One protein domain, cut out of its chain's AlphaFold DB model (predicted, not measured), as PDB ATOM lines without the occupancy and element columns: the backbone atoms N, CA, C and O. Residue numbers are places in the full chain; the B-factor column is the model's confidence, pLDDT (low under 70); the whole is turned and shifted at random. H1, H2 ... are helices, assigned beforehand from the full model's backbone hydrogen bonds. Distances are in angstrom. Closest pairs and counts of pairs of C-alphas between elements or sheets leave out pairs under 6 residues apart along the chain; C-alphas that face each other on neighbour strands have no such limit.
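Overview. This is residues 235 to 289 of the 588 residues of an uncharacterized protein of Paxillus involutus ATCC 200175 (UniProt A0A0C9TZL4). A helical hairpin, H2 and H3, has H4 and H5 packed over the end where H2 begins and H3 ends, while H1 sits loosely on the side of H2 away from H3. H2 is in the middle, and H5 starts beside its first residue and runs across toward H3. The printed part has 55 residues with five named helices, H1 to H5 in chain order, and no named strand, an all-helix class. It is compact, with a radius of gyration of the C-alphas of 10.6 A and spans of 28 by 21 by 16 A.

Along the chain. H2, residues 248 to 258, is 15.4 A long, beginning at C-alpha 248 (89.579, 73.495, 150.589). H5, residues 278 to 288, is 15.2 A long and ends at C-alpha 288 (108.608, 74.735, 144.102). H3 is residues 261 to 268, 10.7 A; H1, residues 235 to 242, 9.9 A, begins at (92.836, 61.576, 141.028); H4, residues 271 to 274, 5.9 A.

Arrangement. H2 is the hub, touching four helices. It touches H3 at C-alphas 256 and 264, 5.1 A apart, a hairpin with a shallow tilt of 22 degrees, opposite ways. H5 touches H2 at C-alphas 248 and 278, 5.7 A, a steep tilt of 42 degrees, the same way. H4 touches H5 at C-alphas 272 and 281, 4.8 A, and only just touches H2, with 3 pairs of C-alphas within 8 A, the closest 252 and 273, 6.3 A. H1 only just touches H2, also with 3 pairs, C-alphas 236 and 255 being closest at 6.6 A; it is apart from H3, H4 and H5. H3 and H5 are close but not clearly touching, C-alphas 267 and 285 being closest at 7.2 A. In H1, H2, H3 and H5 every O i to N i+4 pair is within hydrogen-bond range; H4 is too short for one, and its one O i to N i+3 pair is not within range.

Size, cuts and confidence. The C-alphas farthest apart, of Lys 244 and Tyr 289, are 29.0 A apart. The printed part has no cut, and its four links are tight. Mean pLDDT of the printed part is 72.6, with residues 235 to 246 and 260 to 262 under 70.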
ATOM      1  N   ASP A 235      93.242  62.493 139.971       46.59
ATOM      2  CA  ASP A 235      92.836  61.576 141.028       46.59
ATOM      3  C   ASP A 235      92.505  62.310 142.326       46.59
ATOM      4  O   ASP A 235      91.535  61.948 142.972       46.59
ATOM      5  N   ILE A 236      93.204  63.384 142.711       55.94
ATOM      6  CA  ILE A 236      92.851  64.112 143.947       55.94
ATOM      7  C   ILE A 236      91.537  64.880 143.770       55.94
ATOM      8  O   ILE A 236      90.712  64.916 144.684       55.94
ATOM      9  N   GLU A 237      91.307  65.476 142.601       54.75
ATOM     10  CA  GLU A 237      90.059  66.183 142.303       54.75
ATOM     11  C   GLU A 237      88.879  65.202 142.193       54.75
ATOM     12  O   GLU A 237      87.852  65.403 142.840       54.75
ATOM     13  N   ILE A 238      89.073  64.058 141.529       54.66
ATOM     14  CA  ILE A 238      88.098  62.961 141.437       54.66
ATOM     15  C   ILE A 238      87.836  62.330 142.812       54.66
ATOM     16  O   ILE A 238      86.684  62.068 143.157       54.66
ATOM     17  N   LEU A 239      88.866  62.107 143.634       56.19
ATOM     18  CA  LEU A 239      88.731  61.537 144.981       56.19
ATOM     19  C   LEU A 239      88.045  62.512 145.940       56.19
ATOM     20  O   LEU A 239      87.255  62.087 146.782       56.19
ATOM     21  N   THR A 240      88.296  63.815 145.813       56.00
ATOM     22  CA  THR A 240      87.657  64.838 146.656       56.00
ATOM     23  C   THR A 240      86.214  65.111 146.233       56.00
ATOM     24  O   THR A 240      85.356  65.277 147.106       56.00
ATOM     25  N   GLU A 241      85.906  65.034 144.935       59.25
ATOM     26  CA  GLU A 241      84.540  65.052 144.404       59.25
ATOM     27  C   GLU A 241      83.760  63.790 144.815       59.25
ATOM     28  O   GLU A 241      82.648  63.891 145.347       59.25
ATOM     29  N   ALA A 242      84.368  62.605 144.693       52.28
ATOM     30  CA  ALA A 242      83.785  61.336 145.136       52.28
ATOM     31  C   ALA A 242      83.556  61.293 146.659       52.28
ATOM     32  O   ALA A 242      82.542  60.764 147.124       52.28
ATOM     33  N   ALA A 243      84.454  61.898 147.442       56.38
ATOM     34  CA  ALA A 243      84.346  62.001 148.896       56.38
ATOM     35  C   ALA A 243      83.479  63.184 149.379       56.38
ATOM     36  O   ALA A 243      83.270  63.326 150.586       56.38
ATOM     37  N   LYS A 244      82.950  64.024 148.472       60.38
ATOM     38  CA  LYS A 244      82.199  65.261 148.786       60.38
ATOM     39  C   LYS A 244      82.948  66.205 149.735       60.38
ATOM     40  O   LYS A 244      82.335  66.885 150.566       60.38
ATOM     41  N   ILE A 245      84.271  66.256 149.634       58.97
ATOM     42  CA  ILE A 245      85.095  67.144 150.450       58.97
ATOM     43  C   ILE A 245      85.032  68.536 149.818       58.97
ATOM     44  O   ILE A 245      85.791  68.863 148.917       58.97
ATOM     45  N   ASN A 246      84.094  69.360 150.289       64.06
ATOM     46  CA  ASN A 246      83.932  70.742 149.820       64.06
ATOM     47  C   ASN A 246      84.801  71.750 150.604       64.06
ATOM     48  O   ASN A 246      84.751  72.951 150.351       64.06
ATOM     49  N   ASP A 247      85.563  71.274 151.595       78.44
ATOM     50  CA  ASP A 247      86.484  72.098 152.377       78.44
ATOM     51  C   ASP A 247      87.871  72.106 151.722       78.44
ATOM     52  O   ASP A 247      88.566  71.090 151.674       78.44
ATOM     53  N   LYS A 248      88.285  73.281 151.245       76.31
ATOM     54  CA  LYS A 248      89.579  73.495 150.589       76.31
ATOM     55  C   LYS A 248      90.761  73.202 151.516       76.31
ATOM     56  O   LYS A 248      91.770  72.678 151.057       76.31
ATOM     57  N   ALA A 249      90.619  73.419 152.825       76.00
ATOM     58  CA  ALA A 249      91.653  73.046 153.792       76.00
ATOM     59  C   ALA A 249      91.778  71.518 153.957       76.00
ATOM     60  O   ALA A 249      92.871  70.993 154.177       76.00
ATOM     61  N   ALA A 250      90.669  70.784 153.836       74.38
ATOM     62  CA  ALA A 250      90.679  69.324 153.834       74.38
ATOM     63  C   ALA A 250      91.245  68.757 152.520       74.38
ATOM     64  O   ALA A 250      91.946  67.748 152.557       74.38
ATOM     65  N   GLN A 251      91.019  69.439 151.390       77.06
ATOM     66  CA  GLN A 251      91.598  69.094 150.087       77.06
ATOM     67  C   GLN A 251      93.136  69.158 150.114       77.06
ATOM     68  O   GLN A 251      93.802  68.222 149.678       77.06
ATOM     69  N   ILE A 252      93.705  70.209 150.714       79.50
ATOM     70  CA  ILE A 252      95.161  70.373 150.879       79.50
ATOM     71  C   ILE A 252      95.750  69.271 151.768       79.50
ATOM     72  O   ILE A 252      96.760  68.662 151.425       79.50
ATOM     73  N   LYS A 253      95.095  68.956 152.892       80.06
ATOM     74  CA  LYS A 253      95.542  67.872 153.781       80.06
ATOM     75  C   LYS A 253      95.504  66.510 153.101       80.06
ATOM     76  O   LYS A 253      96.425  65.726 153.295       80.06
ATOM     77  N   ALA A 254      94.463  66.238 152.316       77.19
ATOM     78  CA  ALA A 254      94.381  65.017 151.527       77.19
ATOM     79  C   ALA A 254      95.524  64.959 150.503       77.19
ATOM     80  O   ALA A 254      96.224  63.957 150.446       77.19
ATOM     81  N   ALA A 255      95.785  66.048 149.775       78.44
ATOM     82  CA  ALA A 255      96.874  66.099 148.802       78.44
ATOM     83  C   ALA A 255      98.245  65.792 149.423       78.44
ATOM     84  O   ALA A 255      98.999  64.999 148.872       78.44
ATOM     85  N   ILE A 256      98.534  66.345 150.604       79.75
ATOM     86  CA  ILE A 256      99.778  66.073 151.342       79.75
ATOM     87  C   ILE A 256      99.849  64.616 151.825       79.75
ATOM     88  O   ILE A 256     100.929  64.044 151.863       79.75
ATOM     89  N   GLN A 257      98.721  64.004 152.197       75.25
ATOM     90  CA  GLN A 257      98.678  62.601 152.635       75.25
ATOM     91  C   GLN A 257      98.873  61.599 151.495       75.25
ATOM     92  O   GLN A 257      99.325  60.487 151.746       75.25
ATOM     93  N   TYR A 258      98.499  61.980 150.274       71.75
ATOM     94  CA  TYR A 258      98.704  61.173 149.072       71.75
ATOM     95  C   TYR A 258     100.097  61.347 148.457       71.75
ATOM     96  O   TYR A 258     100.457  60.580 147.568       71.75
ATOM     97  N   ALA A 259     100.856  62.352 148.894       72.56
ATOM     98  CA  ALA A 259     102.217  62.583 148.435       72.56
ATOM     99  C   ALA A 259     103.185  61.564 149.049       72.56
ATOM    100  O   ALA A 259     102.996  61.125 150.189       72.56
ATOM    101  N   ASP A 260     104.246  61.228 148.316       68.56
ATOM    102  CA  ASP A 260     105.326  60.400 148.853       68.56
ATOM    103  C   ASP A 260     106.008  61.119 150.033       68.56
ATOM    104  O   ASP A 260     105.949  62.344 150.140       68.56
ATOM    105  N   LEU A 261     106.642  60.368 150.945       68.25
ATOM    106  CA  LEU A 261     107.147  60.897 152.226       68.25
ATOM    107  C   LEU A 261     108.013  62.160 152.048       68.25
ATOM    108  O   LEU A 261     107.822  63.147 152.763       68.25
ATOM    109  N   ASP A 262     108.914  62.130 151.065       65.44
ATOM    110  CA  ASP A 262     109.836  63.224 150.764       65.44
ATOM    111  C   ASP A 262     109.100  64.448 150.188       65.44
ATOM    112  O   ASP A 262     109.415  65.589 150.519       65.44
ATOM    113  N   GLU A 263     108.068  64.237 149.370       76.00
ATOM    114  CA  GLU A 263     107.265  65.314 148.781       76.00
ATOM    115  C   GLU A 263     106.321  65.939 149.813       76.00
ATOM    116  O   GLU A 263     106.177  67.163 149.877       76.00
ATOM    117  N   ALA A 264     105.721  65.110 150.670       77.75
ATOM    118  CA  ALA A 264     104.842  65.536 151.748       77.75
ATOM    119  C   ALA A 264     105.574  66.447 152.742       77.75
ATOM    120  O   ALA A 264     105.002  67.447 153.189       77.75
ATOM    121  N   GLU A 265     106.827  66.127 153.084       79.94
ATOM    122  CA  GLU A 265     107.654  66.960 153.959       79.94
ATOM    123  C   GLU A 265     107.890  68.337 153.331       79.94
ATOM    124  O   GLU A 265     107.667  69.361 153.981       79.94
ATOM    125  N   VAL A 266     108.243  68.379 152.043       81.62
ATOM    126  CA  VAL A 266     108.483  69.641 151.337       81.62
ATOM    127  C   VAL A 266     107.193  70.453 151.202       81.62
ATOM    128  O   VAL A 266     107.202  71.659 151.458       81.62
ATOM    129  N   TRP A 267     106.056  69.833 150.884       84.00
ATOM    130  CA  TRP A 267     104.790  70.561 150.738       84.00
ATOM    131  C   TRP A 267     104.279  71.113 152.061       84.00
ATOM    132  O   TRP A 267     103.707  72.199 152.075       84.00
ATOM    133  N   GLN A 268     104.547  70.444 153.185       83.75
ATOM    134  CA  GLN A 268     104.221  70.966 154.516       83.75
ATOM    135  C   GLN A 268     105.007  72.233 154.877       83.75
ATOM    136  O   GLN A 268     104.535  73.020 155.701       83.75
ATOM    137  N   THR A 269     106.169  72.473 154.256       81.19
ATOM    138  CA  THR A 269     106.929  73.718 154.465       81.19
ATOM    139  C   THR A 269     106.304  74.932 153.775       81.19
ATOM    140  O   THR A 269     106.619  76.071 154.134       81.19
ATOM    141  N   LEU A 270     105.394  74.722 152.815       82.62
ATOM    142  CA  LEU A 270     104.732  75.805 152.098       82.62
ATOM    143  C   LEU A 270     103.750  76.524 153.026       82.62
ATOM    144  O   LEU A 270     102.840  75.928 153.599       82.62
ATOM    145  N   THR A 271     103.842  77.851 153.103       80.38
ATOM    146  CA  THR A 271     102.871  78.668 153.852       80.38
ATOM    147  C   THR A 271     101.434  78.480 153.357       80.38
ATOM    148  O   THR A 271     100.494  78.591 154.142       80.38
ATOM    149  N   ALA A 272     101.263  78.143 152.076       77.94
ATOM    150  CA  ALA A 272      99.968  77.845 151.476       77.94
ATOM    151  C   ALA A 272      99.383  76.487 151.917       77.94
ATOM    152  O   ALA A 272      98.168  76.327 151.888       77.94
ATOM    153  N   ALA A 273     100.202  75.548 152.410       75.56
ATOM    154  CA  ALA A 273      99.748  74.235 152.889       75.56
ATOM    155  C   ALA A 273      98.926  74.304 154.187       75.56
ATOM    156  O   ALA A 273      98.141  73.412 154.498       75.56
ATOM    157  N   SER A 274      99.108  75.378 154.957       73.12
ATOM    158  CA  SER A 274      98.287  75.691 156.133       73.12
ATOM    159  C   SER A 274      97.150  76.671 155.818       73.12
ATOM    160  O   SER A 274      96.333  76.968 156.693       73.12
ATOM    161  N   GLY A 275      97.105  77.196 154.590       70.44
ATOM    162  CA  GLY A 275      96.025  78.046 154.101       70.44
ATOM    163  C   GLY A 275      94.797  77.217 153.733       70.44
ATOM    164  O   GLY A 275      94.899  76.043 153.414       70.44
ATOM    165  N   GLY A 276      93.611  77.822 153.768       78.94
ATOM    166  CA  GLY A 276      92.393  77.220 153.206       78.94
ATOM    167  C   GLY A 276      92.231  77.496 151.708       78.94
ATOM    168  O   GLY A 276      91.109  77.468 151.213       78.94
ATOM    169  N   ASP A 277      93.317  77.845 151.018       81.81
ATOM    170  CA  ASP A 277      93.314  78.302 149.630       81.81
ATOM    171  C   ASP A 277      94.054  77.292 148.750       81.81
ATOM    172  O   ASP A 277      95.285  77.218 148.739       81.81
ATOM    173  N   TRP A 278      93.265  76.485 148.045       79.19
ATOM    174  CA  TRP A 278      93.753  75.440 147.151       79.19
ATOM    175  C   TRP A 278      94.536  76.010 145.969       79.19
ATOM    176  O   TRP A 278      95.564  75.456 145.592       79.19
ATOM    177  N   ASP A 279      94.101  77.141 145.417       77.88
ATOM    178  CA  ASP A 279      94.731  77.718 144.233       77.88
ATOM    179  C   ASP A 279      96.099  78.307 144.595       77.88
ATOM    180  O   ASP A 279      97.085  78.079 143.889       77.88
ATOM    181  N   ALA A 280      96.198  78.976 145.749       82.50
ATOM    182  CA  ALA A 280      97.477  79.439 146.285       82.50
ATOM    183  C   ALA A 280      98.440  78.278 146.593       82.50
ATOM    184  O   ALA A 280      99.647  78.406 146.386       82.50
ATOM    185  N   PHE A 281      97.919  77.139 147.061       81.81
ATOM    186  CA  PHE A 281      98.704  75.927 147.298       81.81
ATOM    187  C   PHE A 281      99.236  75.322 145.994       81.81
ATOM    188  O   PHE A 281     100.428  75.035 145.900       81.81
ATOM    189  N   VAL A 282      98.400  75.215 144.958       79.44
ATOM    190  CA  VAL A 282      98.812  74.720 143.634       79.44
ATOM    191  C   VAL A 282      99.856  75.636 142.991       79.44
ATOM    192  O   VAL A 282     100.818  75.139 142.411       79.44
ATOM    193  N   VAL A 283      99.706  76.960 143.101       79.50
ATOM    194  CA  VAL A 283     100.716  77.917 142.612       79.50
ATOM    195  C   VAL A 283     102.037  77.743 143.360       79.50
ATOM    196  O   VAL A 283     103.076  77.612 142.725       79.50
ATOM    197  N   ALA A 284     102.002  77.647 144.691       79.62
ATOM    198  CA  ALA A 284     103.209  77.451 145.493       79.62
ATOM    199  C   ALA A 284     103.928  76.123 145.179       79.62
ATOM    200  O   ALA A 284     105.156  76.080 145.171       79.62
ATOM    201  N   ILE A 285     103.183  75.052 144.879       80.56
ATOM    202  CA  ILE A 285     103.759  73.781 144.410       80.56
ATOM    203  C   ILE A 285     104.379  73.938 143.019       80.56
ATOM    204  O   ILE A 285     105.477  73.440 142.780       80.56
ATOM    205  N   LYS A 286     103.709  74.633 142.092       72.38
ATOM    206  CA  LYS A 286     104.260  74.900 140.754       72.38
ATOM    207  C   LYS A 286     105.560  75.705 140.826       72.38
ATOM    208  O   LYS A 286     106.487  75.404 140.084       72.38
ATOM    209  N   ASP A 287     105.648  76.661 141.747       75.06
ATOM    210  CA  ASP A 287     106.861  77.454 141.983       75.06
ATOM    211  C   ASP A 287     107.992  76.635 142.632       75.06
ATOM    212  O   ASP A 287     109.170  76.885 142.370       75.06
ATOM    213  N   LEU A 288     107.651  75.645 143.464       75.25
ATOM    214  CA  LEU A 288     108.608  74.735 144.102       75.25
ATOM    215  C   LEU A 288     109.314  73.829 143.076       75.25
ATOM    216  O   LEU A 288     110.498  73.527 143.231       75.25
ATOM    217  N   TYR A 289     108.611  73.442 142.009       73.00
ATOM    218  CA  TYR A 289     109.138  72.626 140.916       73.00
ATOM    219  C   TYR A 289     109.338  73.468 139.644       73.00
ATOM    220  O   TYR A 289     108.559  73.416 138.688       73.00
TER     221      TYR A 289